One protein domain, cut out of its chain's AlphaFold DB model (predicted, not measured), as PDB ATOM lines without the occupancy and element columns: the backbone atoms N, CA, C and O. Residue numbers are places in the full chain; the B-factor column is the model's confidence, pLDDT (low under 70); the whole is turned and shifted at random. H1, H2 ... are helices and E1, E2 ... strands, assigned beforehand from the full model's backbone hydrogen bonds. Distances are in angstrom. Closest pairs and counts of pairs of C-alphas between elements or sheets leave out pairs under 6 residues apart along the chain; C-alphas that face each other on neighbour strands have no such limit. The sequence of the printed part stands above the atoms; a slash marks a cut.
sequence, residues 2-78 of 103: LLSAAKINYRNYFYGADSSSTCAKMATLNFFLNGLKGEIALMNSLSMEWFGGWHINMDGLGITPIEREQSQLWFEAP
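This is residues 2 to 78 of the 103 residues of an uncharacterized protein of Roseivirga spongicola (UniProt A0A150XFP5). A twisted wall of four strands has one helix, H2, packed along one face, two layers in all; the tail, residues 71 to 78, passes over the other face, and short H1 sits beside edge strand E1. The printed part has 77 residues, with H1, E1, H2, E2, E3 and E4 along it. The sheet, order E1, E2, E3, E4, is mixed, as is the class, helices and strands. The whole is compact, radius of gyration of the C-alphas 11.9 A, spanning 34 by 23 by 22 A.

H1, residues 2 to 6, begins at C-alpha 2 (105.790, 164.398, 161.791). E1 is residues 13 to 18, 17.1 A long; H2, 21 to 33, 18.3 A; E2, 37 to 44, 21.9 A; E3, 49 to 56, 21.1 A, bends by 54 degrees at residue 52. E4, residues 63 to 66, ends at C-alpha 66 (125.013, 162.484, 167.822).

H1 only grazes the sheet; its closest C-alphas to E1 are Leu 2 and Phe 14, 7.1 A. E1, H2 and E2 form a strand-helix-strand unit, two parallel neighbours joined through a helix, its crossover right-handed; N 16 and O 39 are 2.9 A apart. H2 runs along E2, 3 degrees on the local plane, height over the sheet 8.3 A; their closest C-alphas are Ala 24 and Leu 42, 5.7 A. E2, E3 and E4 form a meander, successive antiparallel neighbours and two hairpins: N 42 and O 52, 2.8 A; N 55 and O 64, 2.8 A. In H1 and H2 every O i to N i+4 pair is within hydrogen-bond range.

The farthest C-alphas, Leu 33 and Pro 78, are 35.5 A apart. The printed part has no cut and no long link; residue 78 alone has pLDDT under 70.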
ATOM      1  N   LEU A   2     105.345 163.605 160.628       95.12
ATOM      2  CA  LEU A   2     105.790 164.398 161.791       95.12
ATOM      3  C   LEU A   2     105.514 165.909 161.665       95.12
ATOM      4  O   LEU A   2     104.952 166.503 162.578       95.12
ATOM      5  N   LEU A   3     105.762 166.512 160.496       96.44
ATOM      6  CA  LEU A   3     105.429 167.926 160.258       96.44
ATOM      7  C   LEU A   3     103.925 168.229 160.357       96.44
ATOM      8  O   LEU A   3     103.538 169.334 160.717       96.44
ATOM      9  N   SER A   4     103.062 167.259 160.049       96.94
ATOM     10  CA  SER A   4     101.616 167.451 160.200       96.94
ATOM     11  C   SER A   4     101.214 167.455 161.673       96.94
ATOM     12  O   SER A   4     100.383 168.266 162.065       96.94
ATOM     13  N   ALA A   5     101.821 166.592 162.492       96.19
ATOM     14  CA  ALA A   5     101.613 166.596 163.939       96.19
ATOM     15  C   ALA A   5     102.136 167.893 164.582       96.19
ATOM     16  O   ALA A   5     101.492 168.441 165.475       96.19
ATOM     17  N   ALA A   6     103.239 168.444 164.068       96.94
ATOM     18  CA  ALA A   6     103.773 169.730 164.511       96.94
ATOM     19  C   ALA A   6     102.811 170.909 164.299       96.94
ATOM     20  O   ALA A   6     102.838 171.855 165.080       96.94
ATOM     21  N   LYS A   7     101.905 170.842 163.312       96.81
ATOM     22  CA  LYS A   7     100.847 171.857 163.151       96.81
ATOM     23  C   LYS A   7      99.866 171.883 164.325       96.81
ATOM     24  O   LYS A   7      99.279 172.924 164.589       96.81
ATOM     25  N   ILE A   8      99.677 170.750 165.000       97.06
ATOM     26  CA  ILE A   8      98.807 170.638 166.176       97.06
ATOM     27  C   ILE A   8      99.569 171.103 167.417       97.06
ATOM     28  O   ILE A   8      99.066 171.919 168.183       97.06
ATOM     29  N   ASN A   9     100.795 170.604 167.611       96.38
ATOM     30  CA  ASN A   9     101.659 171.031 168.707       96.38
ATOM     31  C   ASN A   9     103.142 170.975 168.315       96.38
ATOM     32  O   ASN A   9     103.782 169.925 168.367       96.38
ATOM     33  N   TYR A  10     103.697 172.133 167.966       94.75
ATOM     34  CA  TYR A  10     105.092 172.280 167.547       94.75
ATOM     35  C   TYR A  10     106.098 172.188 168.707       94.75
ATOM     36  O   TYR A  10     107.291 172.032 168.466       94.75
ATOM     37  N   ARG A  11     105.636 172.290 169.963       95.19
ATOM     38  CA  ARG A  11     106.492 172.237 171.162       95.19
ATOM     39  C   ARG A  11     106.844 170.815 171.591       95.19
ATOM     40  O   ARG A  11     107.619 170.647 172.530       95.19
ATOM     41  N   ASN A  12     106.264 169.812 170.938       95.75
ATOM     42  CA  ASN A  12     106.611 168.422 171.178       95.75
ATOM     43  C   ASN A  12     108.068 168.144 170.797       95.75
ATOM     44  O   ASN A  12     108.635 168.788 169.914       95.75
ATOM     45  N   TYR A  13     108.631 167.128 171.443       96.62
ATOM     46  CA  TYR A  13     109.844 166.487 170.972       96.62
ATOM     47  C   TYR A  13     109.471 165.448 169.915       96.62
ATOM     48  O   TYR A  13     108.645 164.569 170.173       96.62
ATOM     49  N   PHE A  14     110.064 165.543 168.730       97.69
ATOM     50  CA  PHE A  14     109.798 164.618 167.633       97.69
ATOM     51  C   PHE A  14     110.956 163.644 167.423       97.69
ATOM     52  O   PHE A  14     112.118 164.034 167.473       97.69
ATOM     53  N   TYR A  15     110.627 162.395 167.104       96.88
ATOM     54  CA  TYR A  15     111.600 161.358 166.775       96.88
ATOM     55  C   TYR A  15     111.339 160.838 165.365       96.88
ATOM     56  O   TYR A  15     110.193 160.543 165.010       96.88
ATOM     57  N   GLY A  16     112.389 160.721 164.562       96.50
ATOM     58  CA  GLY A  16     112.334 160.107 163.240       96.50
ATOM     59  C   GLY A  16     113.524 159.191 163.004       96.50
ATOM     60  O   GLY A  16     114.627 159.474 163.450       96.50
ATOM     61  N   ALA A  17     113.304 158.104 162.275       96.56
ATOM     62  CA  ALA A  17     114.360 157.210 161.828       96.56
ATOM     63  C   ALA A  17     114.156 156.898 160.346       96.56
ATOM     64  O   ALA A  17     113.021 156.687 159.912       96.56
ATOM     65  N   ASP A  18     115.240 156.876 159.583       97.44
ATOM     66  CA  ASP A  18     115.226 156.492 158.173       97.44
ATOM     67  C   ASP A  18     116.516 155.735 157.834       97.44
ATOM     68  O   ASP A  18     117.574 156.024 158.391       97.44
ATOM     69  N   SER A  19     116.441 154.771 156.919       96.62
ATOM     70  CA  SER A  19     117.598 153.994 156.464       96.62
ATOM     71  C   SER A  19     118.383 154.697 155.351       96.62
ATOM     72  O   SER A  19     119.531 154.350 155.085       96.62
ATOM     73  N   SER A  20     117.777 155.673 154.669       97.75
ATOM     74  CA  SER A  20     118.419 156.443 153.603       97.75
ATOM     75  C   SER A  20     119.075 157.707 154.152       97.75
ATOM     76  O   SER A  20     118.414 158.565 154.741       97.75
ATOM     77  N   SER A  21     120.374 157.885 153.878       97.25
ATOM     78  CA  SER A  21     121.126 159.082 154.297       97.25
ATOM     79  C   SER A  21     120.489 160.378 153.788       97.25
ATOM     80  O   SER A  21     120.421 161.368 154.517       97.25
ATOM     81  N   THR A  22     119.986 160.376 152.550       98.06
ATOM     82  CA  THR A  22     119.331 161.547 151.955       98.06
ATOM     83  C   THR A  22     118.034 161.876 152.685       98.06
ATOM     84  O   THR A  22     117.815 163.031 153.039       98.06
ATOM     85  N   CYS A  23     117.195 160.874 152.962       97.88
ATOM     86  CA  CYS A  23     115.923 161.080 153.653       97.88
ATOM     87  C   CYS A  23     116.132 161.548 155.095       97.88
ATOM     88  O   CYS A  23     115.491 162.515 155.508       97.88
ATOM     89  N   ALA A  24     117.081 160.948 155.820       98.06
ATOM     90  CA  ALA A  24     117.436 161.369 157.171       98.06
ATOM     91  C   ALA A  24     117.905 162.835 157.193       98.06
ATOM     92  O   ALA A  24     117.363 163.648 157.937       98.06
ATOM     93  N   LYS A  25     118.823 163.227 156.299       98.38
ATOM     94  CA  LYS A  25     119.282 164.625 156.189       98.38
ATOM     95  C   LYS A  25     118.155 165.589 155.822       98.38
ATOM     96  O   LYS A  25     118.053 166.662 156.413       98.38
ATOM     97  N   MET A  26     117.289 165.216 154.878       98.50
ATOM     98  CA  MET A  26     116.124 166.031 154.520       98.50
ATOM     99  C   MET A  26     115.164 166.198 155.701       98.50
ATOM    100  O   MET A  26     114.654 167.294 155.922       98.50
ATOM    101  N   ALA A  27     114.924 165.143 156.480       98.38
ATOM    102  CA  ALA A  27     114.098 165.215 157.680       98.38
ATOM    103  C   ALA A  27     114.718 166.140 158.739       98.38
ATOM    104  O   ALA A  27     114.011 166.996 159.274       98.38
ATOM    105  N   THR A  28     116.033 166.048 158.965       98.56
ATOM    106  CA  THR A  28     116.780 166.944 159.863       98.56
ATOM    107  C   THR A  28     116.624 168.408 159.452       98.56
ATOM    108  O   THR A  28     116.268 169.249 160.279       98.56
ATOM    109  N   LEU A  29     116.815 168.722 158.164       98.44
ATOM    110  CA  LEU A  29     116.626 170.082 157.648       98.44
ATOM    111  C   LEU A  29     115.178 170.551 157.798       98.44
ATOM    112  O   LEU A  29     114.942 171.678 158.223       98.44
ATOM    113  N   ASN A  30     114.202 169.691 157.508       98.00
ATOM    114  CA  ASN A  30     112.791 170.021 157.688       98.00
ATOM    115  C   ASN A  30     112.456 170.359 159.144       98.00
ATOM    116  O   ASN A  30     111.711 171.308 159.386       98.00
ATOM    117  N   PHE A  31     113.000 169.619 160.111       98.25
ATOM    118  CA  PHE A  31     112.810 169.920 161.530       98.25
ATOM    119  C   PHE A  31     113.430 171.263 161.893       98.25
ATOM    120  O   PHE A  31     112.762 172.101 162.499       98.25
ATOM    121  N   PHE A  32     114.669 171.491 161.461       98.38
ATOM    122  CA  PHE A  32     115.392 172.722 161.747       98.38
ATOM    123  C   PHE A  32     114.683 173.955 161.174       98.38
ATOM    124  O   PHE A  32     114.416 174.906 161.907       98.38
ATOM    125  N   LEU A  33     114.299 173.914 159.895       97.88
ATOM    126  CA  LEU A  33     113.636 175.026 159.206       97.88
ATOM    127  C   LEU A  33     112.243 175.338 159.766       97.88
ATOM    128  O   LEU A  33     111.802 176.481 159.703       97.88
ATOM    129  N   ASN A  34     111.555 174.344 160.335       97.06
ATOM    130  CA  ASN A  34     110.269 174.544 161.006       97.06
ATOM    131  C   ASN A  34     110.416 174.860 162.507       97.06
ATOM    132  O   ASN A  34     109.414 174.907 163.217       97.06
ATOM    133  N   GLY A  35     111.641 175.063 163.007       96.75
ATOM    134  CA  GLY A  35     111.897 175.389 164.413       96.75
ATOM    135  C   GLY A  35     111.496 174.277 165.389       96.75
ATOM    136  O   GLY A  35     111.206 174.555 166.552       96.75
ATOM    137  N   LEU A  36     111.441 173.027 164.923       97.88
ATOM    138  CA  LEU A  36     111.039 171.882 165.739       97.88
ATOM    139  C   LEU A  36     112.205 171.390 166.592       97.88
ATOM    140  O   LEU A  36     113.366 171.540 166.207       97.88
ATOM    141  N   LYS A  37     111.880 170.774 167.730       97.88
ATOM    142  CA  LYS A  37     112.841 170.065 168.578       97.88
ATOM    143  C   LYS A  37     112.730 168.571 168.341       97.88
ATOM    144  O   LYS A  37     111.617 168.047 168.253       97.88
ATOM    145  N   GLY A  38     113.856 167.880 168.244       97.38
ATOM    146  CA  GLY A  38     113.794 166.447 168.023       97.38
ATOM    147  C   GLY A  38     115.108 165.761 167.722       97.38
ATOM    148  O   GLY A  38     116.181 166.359 167.776       97.38
ATOM    149  N   GLU A  39     114.971 164.502 167.337       97.88
ATOM    150  CA  GLU A  39     116.049 163.627 166.913       97.88
ATOM    151  C   GLU A  39     115.697 162.961 165.584       97.88
ATOM    152  O   GLU A  39     114.575 162.477 165.402       97.88
ATOM    153  N   ILE A  40     116.670 162.909 164.676       98.19
ATOM    154  CA  ILE A  40     116.599 162.093 163.465       98.19
ATOM    155  C   ILE A  40     117.762 161.102 163.454       98.19
ATOM    156  O   ILE A  40     118.922 161.511 163.395       98.19
ATOM    157  N   ALA A  41     117.446 159.811 163.461       98.00
ATOM    158  CA  ALA A  41     118.404 158.719 163.363       98.00
ATOM    159  C   ALA A  41     118.532 158.216 161.916       98.00
ATOM    160  O   ALA A  41     117.540 157.883 161.263       98.00
ATOM    161  N   LEU A  42     119.764 158.120 161.420       98.12
ATOM    162  CA  LEU A  42     120.101 157.326 160.245       98.12
ATOM    163  C   LEU A  42     120.386 155.899 160.715       98.12
ATOM    164  O   LEU A  42     121.484 155.580 161.179       98.12
ATOM    165  N   MET A  43     119.373 155.048 160.622       96.44
ATOM    166  CA  MET A  43     119.435 153.690 161.148       96.44
ATOM    167  C   MET A  43     118.484 152.755 160.406       96.44
ATOM    168  O   MET A  43     117.469 153.173 159.847       96.44
ATOM    169  N   ASN A  44     118.779 151.461 160.460       95.06
ATOM    170  CA  ASN A  44     117.798 150.435 160.151       95.06
ATOM    171  C   ASN A  44     116.983 150.148 161.418       95.06
ATOM    172  O   ASN A  44     117.482 149.539 162.359       95.06
ATOM    173  N   SER A  45     115.724 150.583 161.449       91.38
ATOM    174  CA  SER A  45     114.844 150.432 162.616       91.38
ATOM    175  C   SER A  45     114.385 148.996 162.889       91.38
ATOM    176  O   SER A  45     113.855 148.735 163.963       91.38
ATOM    177  N   LEU A  46     114.585 148.059 161.953       91.31
ATOM    178  CA  LEU A  46     114.265 146.641 162.149       91.31
ATOM    179  C   LEU A  46     115.446 145.868 162.745       91.31
ATOM    180  O   LEU A  46     115.250 145.054 163.643       91.31
ATOM    181  N   SER A  47     116.666 146.110 162.252       91.38
ATOM    182  CA  SER A  47     117.885 145.465 162.773       91.38
ATOM    183  C   SER A  47     118.570 146.249 163.896       91.38
ATOM    184  O   SER A  47     119.499 145.734 164.510       91.38
ATOM    185  N   MET A  48     118.124 147.480 164.162       92.06
ATOM    186  CA  MET A  48     118.756 148.455 165.062       92.06
ATOM    187  C   MET A  48     120.203 148.806 164.684       92.06
ATOM    188  O   MET A  48     120.990 149.241 165.525       92.06
ATOM    189  N   GLU A  49     120.573 148.637 163.415       93.56
ATOM    190  CA  GLU A  49     121.884 149.047 162.919       93.56
ATOM    191  C   GLU A  49     121.949 150.575 162.806       93.56
ATOM    192  O   GLU A  49     121.123 151.192 162.131       93.56
ATOM    193  N   TRP A  50     122.922 151.179 163.487       95.25
ATOM    194  CA  TRP A  50     123.115 152.625 163.553       95.25
ATOM    195  C   TRP A  50     124.208 153.081 162.596       95.25
ATOM    196  O   TRP A  50     125.302 152.518 162.594       95.25
ATOM    197  N   PHE A  51     123.948 154.157 161.855       96.62
ATOM    198  CA  PHE A  51     124.941 154.784 160.979       96.62
ATOM    199  C   PHE A  51     125.203 156.258 161.324       96.62
ATOM    200  O   PHE A  51     126.159 156.839 160.816       96.62
ATOM    201  N   GLY A  52     124.362 156.879 162.153       97.31
ATOM    202  CA  GLY A  52     124.510 158.262 162.607       97.31
ATOM    203  C   GLY A  52     123.178 158.878 163.021       97.31
ATOM    204  O   GLY A  52     122.122 158.271 162.857       97.31
ATOM    205  N   GLY A  53     123.204 160.111 163.511       97.88
ATOM    206  CA  GLY A  53     121.987 160.843 163.836       97.88
ATOM    207  C   GLY A  53     122.257 162.303 164.154       97.88
ATOM    208  O   GLY A  53     123.409 162.735 164.236       97.88
ATOM    209  N   TRP A  54     121.181 163.064 164.333       98.50
ATOM    210  CA  TRP A  54     121.249 164.468 164.721       98.50
ATOM    211  C   TRP A  54     120.193 164.810 165.763       98.50
ATOM    212  O   TRP A  54     119.032 164.422 165.627       98.50
ATOM    213  N   HIS A  55     120.584 165.622 166.740       98.31
ATOM    214  CA  HIS A  55     119.674 166.401 167.570       98.31
ATOM    215  C   HIS A  55     119.419 167.764 166.936       98.31
ATOM    216  O   HIS A  55     120.323 168.400 166.393       98.31
ATOM    217  N   ILE A  56     118.171 168.214 167.012       98.50
ATOM    218  CA  ILE A  56     117.704 169.466 166.429       98.50
ATOM    219  C   ILE A  56     117.094 170.321 167.534       98.50
ATOM    220  O   ILE A  56     116.186 169.890 168.243       98.50
ATOM    221  N   ASN A  57     117.588 171.552 167.646       97.69
ATOM    222  CA  ASN A  57     117.099 172.602 168.537       97.69
ATOM    223  C   ASN A  57     116.996 172.229 170.034       97.69
ATOM    224  O   ASN A  57     116.074 172.658 170.739       97.69
ATOM    225  N   MET A  58     117.940 171.415 170.515       93.88
ATOM    226  CA  MET A  58     117.979 170.928 171.896       93.88
ATOM    227  C   MET A  58     118.446 172.000 172.883       93.88
ATOM    228  O   MET A  58     117.673 172.408 173.749       93.88
ATOM    229  N   ASP A  59     119.652 172.529 172.669       90.25
ATOM    230  CA  ASP A  59     120.319 173.497 173.552       90.25
ATOM    231  C   ASP A  59     120.411 174.895 172.918       90.25
ATOM    232  O   ASP A  59     121.415 175.598 173.015       90.25
ATOM    233  N   GLY A  60     119.359 175.293 172.203       91.56
ATOM    234  CA  GLY A  60     119.323 176.515 171.397       91.56
ATOM    235  C   GLY A  60     118.992 176.212 169.943       91.56
ATOM    236  O   GLY A  60     118.488 175.138 169.639       91.56
ATOM    237  N   LEU A  61     119.231 177.165 169.041       95.50
ATOM    238  CA  LEU A  61     119.000 176.975 167.609       95.50
ATOM    239  C   LEU A  61     120.199 176.246 166.989       95.50
ATOM    240  O   LEU A  61     121.306 176.780 166.998       95.50
ATOM    241  N   GLY A  62     119.994 175.052 166.433       97.50
ATOM    242  CA  GLY A  62     121.080 174.312 165.793       97.50
ATOM    243  C   GLY A  62     120.760 172.863 165.450       97.50
ATOM    244  O   GLY A  62     119.718 172.322 165.822       97.50
ATOM    245  N   ILE A  63     121.697 172.249 164.729       98.38
ATOM    246  CA  ILE A  63     121.720 170.822 164.405       98.38
ATOM    247  C   ILE A  63     123.050 170.277 164.923       98.38
ATOM    248  O   ILE A  63     124.107 170.736 164.488       98.38
ATOM    249  N   THR A  64     122.997 169.291 165.811       98.12
ATOM    250  CA  THR A  64     124.183 168.687 166.428       98.12
ATOM    251  C   THR A  64     124.229 167.207 166.062       98.12
ATOM    252  O   THR A  64     123.239 166.515 166.302       98.12
ATOM    253  N   PRO A  65     125.317 166.697 165.457       97.75
ATOM    254  CA  PRO A  65     125.461 165.264 165.228       97.75
ATOM    255  C   PRO A  65     125.560 164.527 166.565       97.75
ATOM    256  O   PRO A  65     126.130 165.055 167.521       97.75
ATOM    257  N   ILE A  66     125.013 163.318 166.620       97.12
ATOM    258  CA  ILE A  66     125.013 162.484 167.822       97.12
ATOM    259  C   ILE A  66     125.518 161.076 167.527       97.12
ATOM    260  O   ILE A  66     125.327 160.542 166.430       97.12
ATOM    261  N   GLU A  67     126.121 160.474 168.544       96.00
ATOM    262  CA  GLU A  67     126.478 159.059 168.570       96.00
ATOM    263  C   GLU A  67     125.307 158.202 169.071       96.00
ATOM    264  O   GLU A  67     124.348 158.702 169.668       96.00
ATOM    265  N   ARG A  68     125.384 156.886 168.843       94.19
ATOM    266  CA  ARG A  68     124.293 155.946 169.169       94.19
ATOM    267  C   ARG A  68     123.914 155.953 170.652       94.19
ATOM    268  O   ARG A  68     122.745 155.803 170.975       94.19
ATOM    269  N   GLU A  69     124.872 156.157 171.556       93.50
ATOM    270  CA  GLU A  69     124.636 156.171 173.005       93.50
ATOM    271  C   GLU A  69     123.831 157.398 173.463       93.50
ATOM    272  O   GLU A  69     123.285 157.407 174.564       93.50
ATOM    273  N   GLN A  70     123.769 158.439 172.632       93.88
ATOM    274  CA  GLN A  70     123.034 159.675 172.906       93.88
ATOM    275  C   GLN A  70     121.617 159.654 172.315       93.88
ATOM    276  O   GLN A  70     120.812 160.539 172.613       93.88
ATOM    277  N   SER A  71     121.320 158.664 171.471       94.25
ATOM    278  CA  SER A  71     120.034 158.496 170.808       94.25
ATOM    279  C   SER A  71     118.996 157.907 171.758       94.25
ATOM    280  O   SER A  71     119.256 156.920 172.441       94.25
ATOM    281  N   GLN A  72     117.785 158.471 171.763       91.31
ATOM    282  CA  GLN A  72     116.638 157.841 172.438       91.31
ATOM    283  C   GLN A  72     115.900 156.835 171.543       91.31
ATOM    284  O   GLN A  72     115.066 156.071 172.027       91.31
ATOM    285  N   LEU A  73     116.181 156.854 170.238       90.88
ATOM    286  CA  LEU A  73     115.634 155.914 169.261       90.88
ATOM    287  C   LEU A  73     116.408 154.600 169.236       90.88
ATOM    288  O   LEU A  73     115.819 153.542 169.008       90.88
ATOM    289  N   TRP A  74     117.722 154.665 169.435       91.56
ATOM    290  CA  TRP A  74     118.571 153.492 169.411       91.56
ATOM    291  C   TRP A  74     118.511 152.730 170.738       91.56
ATOM    292  O   TRP A  74     118.633 153.292 171.822       91.56
ATOM    293  N   PHE A  75     118.356 151.417 170.637       85.06
ATOM    294  CA  PHE A  75     118.462 150.477 171.743       85.06
ATOM    295  C   PHE A  75     119.116 149.191 171.234       85.06
ATOM    296  O   PHE A  75     119.070 148.888 170.038       85.06
ATOM    297  N   GLU A  76     119.726 148.421 172.134       75.56
ATOM    298  CA  GLU A  76     120.304 147.131 171.764       75.56
ATOM    299  C   GLU A  76     119.181 146.192 171.300       75.56
ATOM    300  O   GLU A  76     118.243 145.912 172.053       75.56
ATOM    301  N   ALA A  77     119.250 145.732 170.046       70.44
ATOM    302  CA  ALA A  77     118.249 144.823 169.505       70.44
ATOM    303  C   ALA A  77     118.118 143.587 170.412       70.44
ATOM    304  O   ALA A  77     119.135 143.015 170.827       70.44
ATOM    305  N   PRO A  78     116.888 143.114 170.687       69.00
ATOM    306  CA  PRO A  78     116.699 141.844 171.363       69.00
ATOM    307  C   PRO A  78     117.452 140.765 170.586       69.00
ATOM    308  O   PRO A  78     117.244 140.607 169.383       69.00
TER     309      PRO A  78